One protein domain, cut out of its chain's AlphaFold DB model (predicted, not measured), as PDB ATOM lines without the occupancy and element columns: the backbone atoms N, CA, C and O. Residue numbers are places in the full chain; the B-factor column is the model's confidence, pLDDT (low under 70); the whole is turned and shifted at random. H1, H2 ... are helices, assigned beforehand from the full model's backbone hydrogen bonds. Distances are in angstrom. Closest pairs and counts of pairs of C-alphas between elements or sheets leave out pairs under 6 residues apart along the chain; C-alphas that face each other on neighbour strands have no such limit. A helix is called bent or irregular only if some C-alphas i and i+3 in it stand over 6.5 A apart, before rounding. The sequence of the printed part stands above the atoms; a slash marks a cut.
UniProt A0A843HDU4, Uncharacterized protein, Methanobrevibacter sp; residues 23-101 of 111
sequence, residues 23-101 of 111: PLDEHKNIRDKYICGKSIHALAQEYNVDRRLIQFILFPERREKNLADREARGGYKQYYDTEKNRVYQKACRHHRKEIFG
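This is residues 23 to 101 of the 111 residues of an uncharacterized protein of Methanobrevibacter sp (UniProt A0A843HDU4). Three short helices, H1, H2 and H3, pack crosswise into a small cluster; H4 leads away from it as an arm, and after a link the long helix H5 sticks out by itself, giving a wide open U. The printed part has 79 residues with five named helices, H1 to H5 in order, and no named strand: all helix. It is only just extended, close to loose, with a radius of gyration of the C-alphas of 17.5 A, and flat, spanning 48 by 39 by 18 A.

H1, residues 24 to 35, begins at C-alpha 24 (20.810, 32.390, -14.438) and is 17.8 A long; it is neither bent nor irregular, but only just: C-alphas 25 and 28 are 6.1 A apart. H2 is residues 40 to 46, 9.8 A, and H3 residues 51 to 58, 10.8 A. H4, residues 60 to 72, is 18.8 A long. H5, residues 82 to 99, is 25.8 A long and ends at C-alpha 99 (1.900, 35.238, -23.638).

H3 is the hub, touching three helices. Residues 27 to 31 of H1 touch H3, about perpendicular at 88 degrees; the closest C-alphas, Arg 31 and Leu 58, are 6.1 A apart. H2 touches H3, only just about perpendicular at 73 degrees, closest at the C-alphas of Ala 44 and Arg 51, 5.2 A. H1 and H2 only just touch, with 3 pairs of C-alphas within 8 A, closest Ile 30 and Leu 43, 7.1 A. H3 and H4 only just touch, with 3 such pairs, and only at the corner, closest at the C-alphas of Phe 56 and Arg 63, 5.3 A. H5 is apart from H4. Every O i to N i+4 pair is within hydrogen-bond range in H2, H3, H4 and H5; in H1, 6 of 8 are.

The C-alphas farthest apart, Cys 36 and Glu 83, are 48.9 A apart. Residues 79 to 101 stand free. The printed part has no cut, no link is long, and no printed residue is under 70 in pLDDT.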
ATOM      1  N   PRO A  23      16.593  30.987 -12.467       91.88
ATOM      2  CA  PRO A  23      17.169  32.065 -13.267       91.88
ATOM      3  C   PRO A  23      18.698  31.973 -13.263       91.88
ATOM      4  O   PRO A  23      19.287  31.372 -12.370       91.88
ATOM      5  N   LEU A  24      19.355  32.537 -14.278       90.25
ATOM      6  CA  LEU A  24      20.810  32.390 -14.438       90.25
ATOM      7  C   LEU A  24      21.598  33.002 -13.275       90.25
ATOM      8  O   LEU A  24      22.609  32.437 -12.870       90.25
ATOM      9  N   ASP A  25      21.096  34.089 -12.698       90.69
ATOM     10  CA  ASP A  25      21.757  34.790 -11.594       90.69
ATOM     11  C   ASP A  25      21.869  33.904 -10.341       90.69
ATOM     12  O   ASP A  25      22.892  33.889  -9.656       90.69
ATOM     13  N   GLU A  26      20.869  33.051 -10.108       94.12
ATOM     14  CA  GLU A  26      20.854  32.086  -9.003       94.12
ATOM     15  C   GLU A  26      21.832  30.920  -9.204       94.12
ATOM     16  O   GLU A  26      22.155  30.203  -8.255       94.12
ATOM     17  N   HIS A  27      22.357  30.705 -10.418       94.94
ATOM     18  CA  HIS A  27      23.312  29.613 -10.661       94.94
ATOM     19  C   HIS A  27      24.620  29.857  -9.915       94.94
ATOM     20  O   HIS A  27      25.249  28.900  -9.462       94.94
ATOM     21  N   LYS A  28      25.010  31.126  -9.752       95.75
ATOM     22  CA  LYS A  28      26.178  31.500  -8.954       95.75
ATOM     23  C   LYS A  28      25.955  31.162  -7.479       95.75
ATOM     24  O   LYS A  28      26.771  30.454  -6.901       95.75
ATOM     25  N   ASN A  29      24.797  31.527  -6.927       96.25
ATOM     26  CA  ASN A  29      24.433  31.220  -5.540       96.25
ATOM     27  C   ASN A  29      24.464  29.711  -5.251       96.25
ATOM     28  O   ASN A  29      24.925  29.287  -4.194       96.25
ATOM     29  N   ILE A  30      24.000  28.886  -6.194       96.81
ATOM     30  CA  ILE A  30      24.039  27.419  -6.077       96.81
ATOM     31  C   ILE A  30      25.480  26.904  -6.008       96.81
ATOM     32  O   ILE A  30      25.775  26.030  -5.191       96.81
ATOM     33  N   ARG A  31      26.378  27.442  -6.843       96.62
ATOM     34  CA  ARG A  31      27.803  27.075  -6.842       96.62
ATOM     35  C   ARG A  31      28.487  27.497  -5.549       96.62
ATOM     36  O   ARG A  31      29.152  26.669  -4.935       96.62
ATOM     37  N   ASP A  32      28.258  28.727  -5.103       97.38
ATOM     38  CA  ASP A  32      28.858  29.262  -3.880       97.38
ATOM     39  C   ASP A  32      28.404  28.453  -2.656       97.38
ATOM     40  O   ASP A  32      29.226  27.977  -1.874       97.38
ATOM     41  N   LYS A  33      27.100  28.170  -2.541       96.94
ATOM     42  CA  LYS A  33      26.552  27.319  -1.473       96.94
ATOM     43  C   LYS A  33      27.133  25.901  -1.489       96.94
ATOM     44  O   LYS A  33      27.368  25.333  -0.422       96.94
ATOM     45  N   TYR A  34      27.343  25.324  -2.672       97.62
ATOM     46  CA  TYR A  34      27.966  24.007  -2.811       97.62
ATOM     47  C   TYR A  34      29.426  24.020  -2.337       97.62
ATOM     48  O   TYR A  34      29.832  23.128  -1.597       97.62
ATOM     49  N   ILE A  35      30.188  25.061  -2.692       96.88
ATOM     50  CA  ILE A  35      31.569  25.263  -2.224       96.88
ATOM     51  C   ILE A  35      31.613  25.423  -0.697       96.88
ATOM     52  O   ILE A  35      32.482  24.847  -0.050       96.88
ATOM     53  N   CYS A  36      30.635  26.112  -0.102       96.56
ATOM     54  CA  CYS A  36      30.474  26.212   1.354       96.56
ATOM     55  C   CYS A  36      30.044  24.897   2.039       96.56
ATOM     56  O   CYS A  36      29.824  24.887   3.248       96.56
ATOM     57  N   GLY A  37      29.895  23.798   1.296       96.50
ATOM     58  CA  GLY A  37      29.617  22.470   1.842       96.50
ATOM     59  C   GLY A  37      28.147  22.049   1.819       96.50
ATOM     60  O   GLY A  37      27.823  20.974   2.332       96.50
ATOM     61  N   LYS A  38      27.229  22.824   1.212       96.88
ATOM     62  CA  LYS A  38      25.854  22.330   1.019       96.88
ATOM     63  C   LYS A  38      25.842  21.161   0.039       96.88
ATOM     64  O   LYS A  38      26.372  21.234  -1.067       96.88
ATOM     65  N   SER A  39      25.148  20.092   0.417       97.50
ATOM     66  CA  SER A  39      24.962  18.940  -0.460       97.50
ATOM     67  C   SER A  39      23.999  19.251  -1.611       97.50
ATOM     68  O   SER A  39      23.093  20.080  -1.506       97.50
ATOM     69  N   ILE A  40      24.134  18.505  -2.709       97.44
ATOM     70  CA  ILE A  40      23.219  18.568  -3.863       97.44
ATOM     71  C   ILE A  40      21.767  18.298  -3.439       97.44
ATOM     72  O   ILE A  40      20.840  18.877  -3.999       97.44
ATOM     73  N   HIS A  41      21.567  17.424  -2.449       97.69
ATOM     74  CA  HIS A  41      20.249  17.118  -1.897       97.69
ATOM     75  C   HIS A  41      19.630  18.329  -1.198       97.69
ATOM     76  O   HIS A  41      18.483  18.664  -1.487       97.69
ATOM     77  N   ALA A  42      20.401  18.999  -0.338       97.69
ATOM     78  CA  ALA A  42      19.945  20.197   0.358       97.69
ATOM     79  C   ALA A  42      19.606  21.320  -0.636       97.69
ATOM     80  O   ALA A  42      18.553  21.937  -0.531       97.69
ATOM     81  N   LEU A  43      20.446  21.522  -1.657       97.62
ATOM     82  CA  LEU A  43      20.208  22.518  -2.707       97.62
ATOM     83  C   LEU A  43      18.960  22.202  -3.543       97.62
ATOM     84  O   LEU A  43      18.184  23.096  -3.863       97.62
ATOM     85  N   ALA A  44      18.730  20.934  -3.886       97.69
ATOM     86  CA  ALA A  44      17.544  20.529  -4.637       97.69
ATOM     87  C   ALA A  44      16.245  20.779  -3.852       97.69
ATOM     88  O   ALA A  44      15.263  21.236  -4.432       97.69
ATOM     89  N   GLN A  45      16.256  20.523  -2.538       97.25
ATOM     90  CA  GLN A  45      15.131  20.827  -1.649       97.25
ATOM     91  C   GLN A  45      14.917  22.337  -1.499       97.25
ATOM     92  O   GLN A  45      13.791  22.802  -1.641       97.25
ATOM     93  N   GLU A  46      15.992  23.100  -1.283       96.25
ATOM     94  CA  GLU A  46      15.949  24.559  -1.121       96.25
ATOM     95  C   GLU A  46      15.360  25.268  -2.348       96.25
ATOM     96  O   GLU A  46      14.524  26.154  -2.205       96.25
ATOM     97  N   TYR A  47      15.747  24.847  -3.556       95.56
ATOM     98  CA  TYR A  47      15.239  25.416  -4.808       95.56
ATOM     99  C   TYR A  47      13.984  24.702  -5.343       95.56
ATOM    100  O   TYR A  47      13.477  25.077  -6.399       95.56
ATOM    101  N   ASN A  48      13.477  23.675  -4.649       96.44
ATOM    102  CA  ASN A  48      12.353  22.834  -5.079       96.44
ATOM    103  C   ASN A  48      12.496  22.312  -6.528       96.44
ATOM    104  O   ASN A  48      11.594  22.416  -7.369       96.44
ATOM    105  N   VAL A  49      13.669  21.764  -6.849       96.38
ATOM    106  CA  VAL A  49      13.991  21.217  -8.174       96.38
ATOM    107  C   VAL A  49      14.522  19.792  -8.090       96.38
ATOM    108  O   VAL A  49      14.918  19.301  -7.039       96.38
ATOM    109  N   ASP A  50      14.574  19.119  -9.237       96.31
ATOM    110  CA  ASP A  50      15.204  17.806  -9.312       96.31
ATOM    111  C   ASP A  50      16.724  17.903  -9.092       96.31
ATOM    112  O   ASP A  50      17.392  18.809  -9.601       96.31
ATOM    113  N   ARG A  51      17.287  16.915  -8.388       96.88
ATOM    114  CA  ARG A  51      18.730  16.827  -8.091       96.88
ATOM    115  C   ARG A  51      19.593  16.875  -9.351       96.88
ATOM    116  O   ARG A  51      20.703  17.402  -9.310       96.88
ATOM    117  N   ARG A  52      19.100  16.351 -10.477       96.50
ATOM    118  CA  ARG A  52      19.822  16.355 -11.752       96.50
ATOM    119  C   ARG A  52      20.003  17.762 -12.308       96.50
ATOM    120  O   ARG A  52      21.033  18.028 -12.917       96.50
ATOM    121  N   LEU A  53      19.053  18.670 -12.068       95.94
ATOM    122  CA  LEU A  53      19.204  20.067 -12.476       95.94
ATOM    123  C   LEU A  53      20.375  20.717 -11.735       95.94
ATOM    124  O   LEU A  53      21.235  21.310 -12.377       95.94
ATOM    125  N   ILE A  54      20.449  20.537 -10.412       97.62
ATOM    126  CA  ILE A  54      21.568  21.033  -9.599       97.62
ATOM    127  C   ILE A  54      22.892  20.422 -10.071       97.62
ATOM    128  O   ILE A  54      23.860  21.149 -10.279       97.62
ATOM    129  N   GLN A  55      22.930  19.111 -10.334       97.12
ATOM    130  CA  GLN A  55      24.125  18.460 -10.884       97.12
ATOM    131  C   GLN A  55      24.576  19.084 -12.203       97.12
ATOM    132  O   GLN A  55      25.764  19.307 -12.374       97.12
ATOM    133  N   PHE A  56      23.661  19.388 -13.122       96.88
ATOM    134  CA  PHE A  56      24.014  20.011 -14.399       96.88
ATOM    135  C   PHE A  56      24.468  21.470 -14.268       96.88
ATOM    136  O   PHE A  56      25.190  21.948 -15.139       96.88
ATOM    137  N   ILE A  57      24.056  22.176 -13.212       96.00
ATOM    138  CA  ILE A  57      24.518  23.542 -12.915       96.00
ATOM    139  C   ILE A  57      25.946  23.527 -12.345       96.00
ATOM    140  O   ILE A  57      26.764  24.382 -12.708       96.00
ATOM    141  N   LEU A  58      26.234  22.566 -11.460       96.50
ATOM    142  CA  LEU A  58      27.539  22.393 -10.815       96.50
ATOM    143  C   LEU A  58      28.577  21.742 -11.743       96.50
ATOM    144  O   LEU A  58      29.737  22.133 -11.724       96.50
ATOM    145  N   PHE A  59      28.144  20.776 -12.556       96.69
ATOM    146  CA  PHE A  59      28.982  19.893 -13.371       96.69
ATOM    147  C   PHE A  59      28.498  19.896 -14.833       96.69
ATOM    148  O   PHE A  59      27.765  18.983 -15.254       96.69
ATOM    149  N   PRO A  60      28.823  20.942 -15.616       95.44
ATOM    150  CA  PRO A  60      28.361  21.080 -16.998       95.44
ATOM    151  C   PRO A  60      28.809  19.923 -17.905       95.44
ATOM    152  O   PRO A  60      28.048  19.501 -18.775       95.44
ATOM    153  N   GLU A  61      29.963  19.318 -17.647       97.12
ATOM    154  CA  GLU A  61      30.478  18.158 -18.377       97.12
ATOM    155  C   GLU A  61      29.535  16.943 -18.288       97.12
ATOM    156  O   GLU A  61      29.360  16.185 -19.245       97.12
ATOM    157  N   ARG A  62      28.823  16.782 -17.161       96.56
ATOM    158  CA  ARG A  62      27.819  15.713 -17.003       96.56
ATOM    159  C   ARG A  62      26.594  15.955 -17.871       96.56
ATOM    160  O   ARG A  62      25.955  14.997 -18.312       96.56
ATOM    161  N   ARG A  63      26.244  17.223 -18.098       95.94
ATOM    162  CA  ARG A  63      25.151  17.603 -18.996       95.94
ATOM    163  C   ARG A  63      25.525  17.290 -20.440       95.94
ATOM    164  O   ARG A  63      24.704  16.716 -21.149       95.94
ATOM    165  N   GLU A  64      26.743  17.626 -20.852       96.38
ATOM    166  CA  GLU A  64      27.247  17.344 -22.201       96.38
ATOM    167  C   GLU A  64      27.276  15.845 -22.488       96.38
ATOM    168  O   GLU A  64      26.675  15.398 -23.466       96.38
ATOM    169  N   LYS A  65      27.842  15.048 -21.574       96.69
ATOM    170  CA  LYS A  65      27.817  13.584 -21.688       96.69
ATOM    171  C   LYS A  65      26.390  13.047 -21.809       96.69
ATOM    172  O   LYS A  65      26.107  12.219 -22.666       96.69
ATOM    173  N   ASN A  66      25.460  13.553 -20.997       95.25
ATOM    174  CA  ASN A  66      24.069  13.107 -21.052       95.25
ATOM    175  C   ASN A  66      23.383  13.434 -22.389       95.25
ATOM    176  O   ASN A  66      22.525  12.669 -22.835       95.25
ATOM    177  N   LEU A  67      23.743  14.556 -23.019       93.38
ATOM    178  CA  LEU A  67      23.264  14.913 -24.353       93.38
ATOM    179  C   LEU A  67      23.832  13.964 -25.415       93.38
ATOM    180  O   LEU A  67      23.049  13.446 -26.211       93.38
ATOM    181  N   ALA A  68      25.132  13.665 -25.364       95.88
ATOM    182  CA  ALA A  68      25.770  12.704 -26.265       95.88
ATOM    183  C   ALA A  68      25.162  11.293 -26.125       95.88
ATOM    184  O   ALA A  68      24.746  10.686 -27.111       95.88
ATOM    185  N   ASP A  69      24.982  10.809 -24.892       94.75
ATOM    186  CA  ASP A  69      24.357   9.508 -24.608       94.75
ATOM    187  C   ASP A  69      22.898   9.444 -25.086       94.75
ATOM    188  O   ASP A  69      22.358   8.377 -25.394       94.75
ATOM    189  N   ARG A  70      22.191  10.580 -25.081       93.00
ATOM    190  CA  ARG A  70      20.827  10.666 -25.611       93.00
ATOM    191  C   ARG A  70      20.835  10.579 -27.132       93.00
ATOM    192  O   ARG A  70      19.980   9.893 -27.685       93.00
ATOM    193  N   GLU A  71      21.755  11.272 -27.790       92.81
ATOM    194  CA  GLU A  71      21.904  11.238 -29.243       92.81
ATOM    195  C   GLU A  71      22.235   9.825 -29.735       92.81
ATOM    196  O   GLU A  71      21.507   9.297 -30.576       92.81
ATOM    197  N   ALA A  72      23.215   9.162 -29.112       93.62
ATOM    198  CA  ALA A  72      23.626   7.798 -29.451       93.62
ATOM    199  C   ALA A  72      22.484   6.765 -29.361       93.62
ATOM    200  O   ALA A  72      22.439   5.816 -30.137       93.62
ATOM    201  N   ARG A  73      21.521   6.955 -28.446       91.88
ATOM    202  CA  ARG A  73      20.358   6.060 -28.274       91.88
ATOM    203  C   ARG A  73      19.218   6.286 -29.279       91.88
ATOM    204  O   ARG A  73      18.213   5.584 -29.214       91.88
ATOM    205  N   GLY A  74      19.341   7.257 -30.185       88.31
ATOM    206  CA  GLY A  74      18.295   7.615 -31.156       88.31
ATOM    207  C   GLY A  74      17.622   8.967 -30.890       88.31
ATOM    208  O   GLY A  74      16.702   9.371 -31.612       88.31
ATOM    209  N   GLY A  75      18.081   9.705 -29.877       89.31
ATOM    210  CA  GLY A  75      17.736  11.107 -29.670       89.31
ATOM    211  C   GLY A  75      16.247  11.354 -29.425       89.31
ATOM    212  O   GLY A  75      15.578  10.661 -28.665       89.31
ATOM    213  N   TYR A  76      15.715  12.413 -30.034       81.44
ATOM    214  CA  TYR A  76      14.293  12.753 -29.918       81.44
ATOM    215  C   TYR A  76      13.391  11.898 -30.820       81.44
ATOM    216  O   TYR A  76      12.181  11.865 -30.603       81.44
ATOM    217  N   LYS A  77      13.961  11.244 -31.841       81.75
ATOM    218  CA  LYS A  77      13.197  10.508 -32.857       81.75
ATOM    219  C   LYS A  77      12.789   9.110 -32.401       81.75
ATOM    220  O   LYS A  77      11.823   8.581 -32.935       81.75
ATOM    221  N   GLN A  78      13.462   8.559 -31.388       85.81
ATOM    222  CA  GLN A  78      13.230   7.209 -30.863       85.81
ATOM    223  C   GLN A  78      11.755   6.914 -30.529       85.81
ATOM    224  O   GLN A  78      11.293   5.799 -30.734       85.81
ATOM    225  N   TYR A  79      11.009   7.914 -30.050       83.56
ATOM    226  CA  TYR A  79       9.598   7.785 -29.657       83.56
ATOM    227  C   TYR A  79       8.691   8.779 -30.397       83.56
ATOM    228  O   TYR A  79       7.698   9.258 -29.844       83.56
ATOM    229  N   TYR A  80       9.072   9.179 -31.611       86.06
ATOM    230  CA  TYR A  80       8.360  10.230 -32.329       86.06
ATOM    231  C   TYR A  80       7.010   9.738 -32.865       86.06
ATOM    232  O   TYR A  80       6.943   8.889 -33.748       86.06
ATOM    233  N   ASP A  81       5.937  10.334 -32.351       91.31
ATOM    234  CA  ASP A  81       4.552  10.105 -32.761       91.31
ATOM    235  C   ASP A  81       4.019  11.383 -33.428       91.31
ATOM    236  O   ASP A  81       3.978  12.464 -32.823       91.31
ATOM    237  N   THR A  82       3.645  11.267 -34.703       89.50
ATOM    238  CA  THR A  82       3.200  12.380 -35.552       89.50
ATOM    239  C   THR A  82       1.913  13.024 -35.042       89.50
ATOM    240  O   THR A  82       1.800  14.254 -35.030       89.50
ATOM    241  N   GLU A  83       0.963  12.213 -34.580       90.94
ATOM    242  CA  GLU A  83      -0.337  12.646 -34.075       90.94
ATOM    243  C   GLU A  83      -0.177  13.411 -32.764       90.94
ATOM    244  O   GLU A  83      -0.653  14.547 -32.631       90.94
ATOM    245  N   LYS A  84       0.592  12.848 -31.822       90.06
ATOM    246  CA  LYS A  84       0.915  13.531 -30.562       90.06
ATOM    247  C   LYS A  84       1.646  14.840 -30.823       90.06
ATOM    248  O   LYS A  84       1.270  15.872 -30.260       90.06
ATOM    249  N   ASN A  85       2.645  14.841 -31.708       88.62
ATOM    250  CA  ASN A  85       3.372  16.063 -32.044       88.62
ATOM    251  C   ASN A  85       2.431  17.130 -32.626       88.62
ATOM    252  O   ASN A  85       2.489  18.286 -32.211       88.62
ATOM    253  N   ARG A  86       1.494  16.766 -33.512       90.94
ATOM    254  CA  ARG A  86       0.508  17.714 -34.061       90.94
ATOM    255  C   ARG A  86      -0.302  18.407 -32.959       90.94
ATOM    256  O   ARG A  86      -0.469  19.633 -33.008       90.94
ATOM    257  N   VAL A  87      -0.785  17.648 -31.972       92.25
ATOM    258  CA  VAL A  87      -1.549  18.174 -30.825       92.25
ATOM    259  C   VAL A  87      -0.679  19.091 -29.961       92.25
ATOM    260  O   VAL A  87      -1.072  20.231 -29.694       92.25
ATOM    261  N   TYR A  88       0.534  18.660 -29.601       87.19
ATOM    262  CA  TYR A  88       1.466  19.468 -28.805       87.19
ATOM    263  C   TYR A  88       1.866  20.772 -29.499       87.19
ATOM    264  O   TYR A  88       1.906  21.827 -28.864       87.19
ATOM    265  N   GLN A  89       2.106  20.738 -30.810       85.81
ATOM    266  CA  GLN A  89       2.424  21.934 -31.586       85.81
ATOM    267  C   GLN A  89       1.251  22.914 -31.601       85.81
ATOM    268  O   GLN A  89       1.451  24.123 -31.488       85.81
ATOM    269  N   LYS A  90       0.010  22.418 -31.690       85.81
ATOM    270  CA  LYS A  90      -1.184  23.263 -31.564       85.81
ATOM    271  C   LYS A  90      -1.227  23.947 -30.193       85.81
ATOM    272  O   LYS A  90      -1.378  25.166 -30.155       85.81
ATOM    273  N   ALA A  91      -1.030  23.207 -29.102       86.50
ATOM    274  CA  ALA A  91      -1.008  23.765 -27.746       86.50
ATOM    275  C   ALA A  91       0.106  24.813 -27.559       86.50
ATOM    276  O   ALA A  91      -0.167  25.925 -27.111       86.50
ATOM    277  N   CYS A  92       1.333  24.523 -28.010       83.00
ATOM    278  CA  CYS A  92       2.452  25.475 -27.974       83.00
ATOM    279  C   CYS A  92       2.120  26.791 -28.693       83.00
ATOM    280  O   CYS A  92       2.453  27.877 -28.216       83.00
ATOM    281  N   ARG A  93       1.439  26.707 -29.842       80.56
ATOM    282  CA  ARG A  93       0.993  27.884 -30.597       80.56
ATOM    283  C   ARG A  93      -0.066  28.695 -29.853       80.56
ATOM    284  O   ARG A  93      -0.043  29.920 -29.950       80.56
ATOM    285  N   HIS A  94      -0.988  28.046 -29.143       81.44
ATOM    286  CA  HIS A  94      -1.984  28.734 -28.316       81.44
ATOM    287  C   HIS A  94      -1.323  29.463 -27.144       81.44
ATOM    288  O   HIS A  94      -1.502  30.671 -27.023       81.44
ATOM    289  N   HIS A  95      -0.456  28.779 -26.398       81.81
ATOM    290  CA  HIS A  95       0.272  29.365 -25.272       81.81
ATOM    291  C   HIS A  95       1.113  30.589 -25.676       81.81
ATOM    292  O   HIS A  95       1.083  31.627 -25.022       81.81
ATOM    293  N   ARG A  96       1.806  30.524 -26.823       77.31
ATOM    294  CA  ARG A  96       2.531  31.688 -27.364       77.31
ATOM    295  C   ARG A  96       1.606  32.872 -27.636       77.31
ATOM    296  O   ARG A  96       1.977  34.005 -27.360       77.31
ATOM    297  N   LYS A  97       0.412  32.635 -28.186       77.81
ATOM    298  CA  LYS A  97      -0.558  33.715 -28.423       77.81
ATOM    299  C   LYS A  97      -1.024  34.346 -27.116       77.81
ATOM    300  O   LYS A  97      -1.134  35.564 -27.081       77.81
ATOM    301  N   GLU A  98      -1.242  33.549 -26.074       79.88
ATOM    302  CA  GLU A  98      -1.610  34.036 -24.738       79.88
ATOM    303  C   GLU A  98      -0.511  34.916 -24.136       79.88
ATOM    304  O   GLU A  98      -0.796  36.052 -23.768       79.88
ATOM    305  N   ILE A  99       0.750  34.459 -24.142       79.44
ATOM    306  CA  ILE A  99       1.900  35.238 -23.638       79.44
ATOM    307  C   ILE A  99       2.000  36.614 -24.320       79.44
ATOM    308  O   ILE A  99       2.348  37.604 -23.678       79.44
ATOM    309  N   PHE A 100       1.714  36.681 -25.623       78.50
ATOM    310  CA  PHE A 100       1.781  37.918 -26.406       78.50
ATOM    311  C   PHE A 100       0.431  38.654 -26.532       78.50
ATOM    312  O   PHE A 100       0.358  39.634 -27.271       78.50
ATOM    313  N   GLY A 101      -0.637  38.198 -25.865       76.12
ATOM    314  CA  GLY A 101      -1.967  38.828 -25.912       76.12
ATOM    315  C   GLY A 101      -2.650  38.824 -27.291       76.12
ATOM    316  O   GLY A 101      -3.530  39.641 -27.560       76.12
TER     317      GLY A 101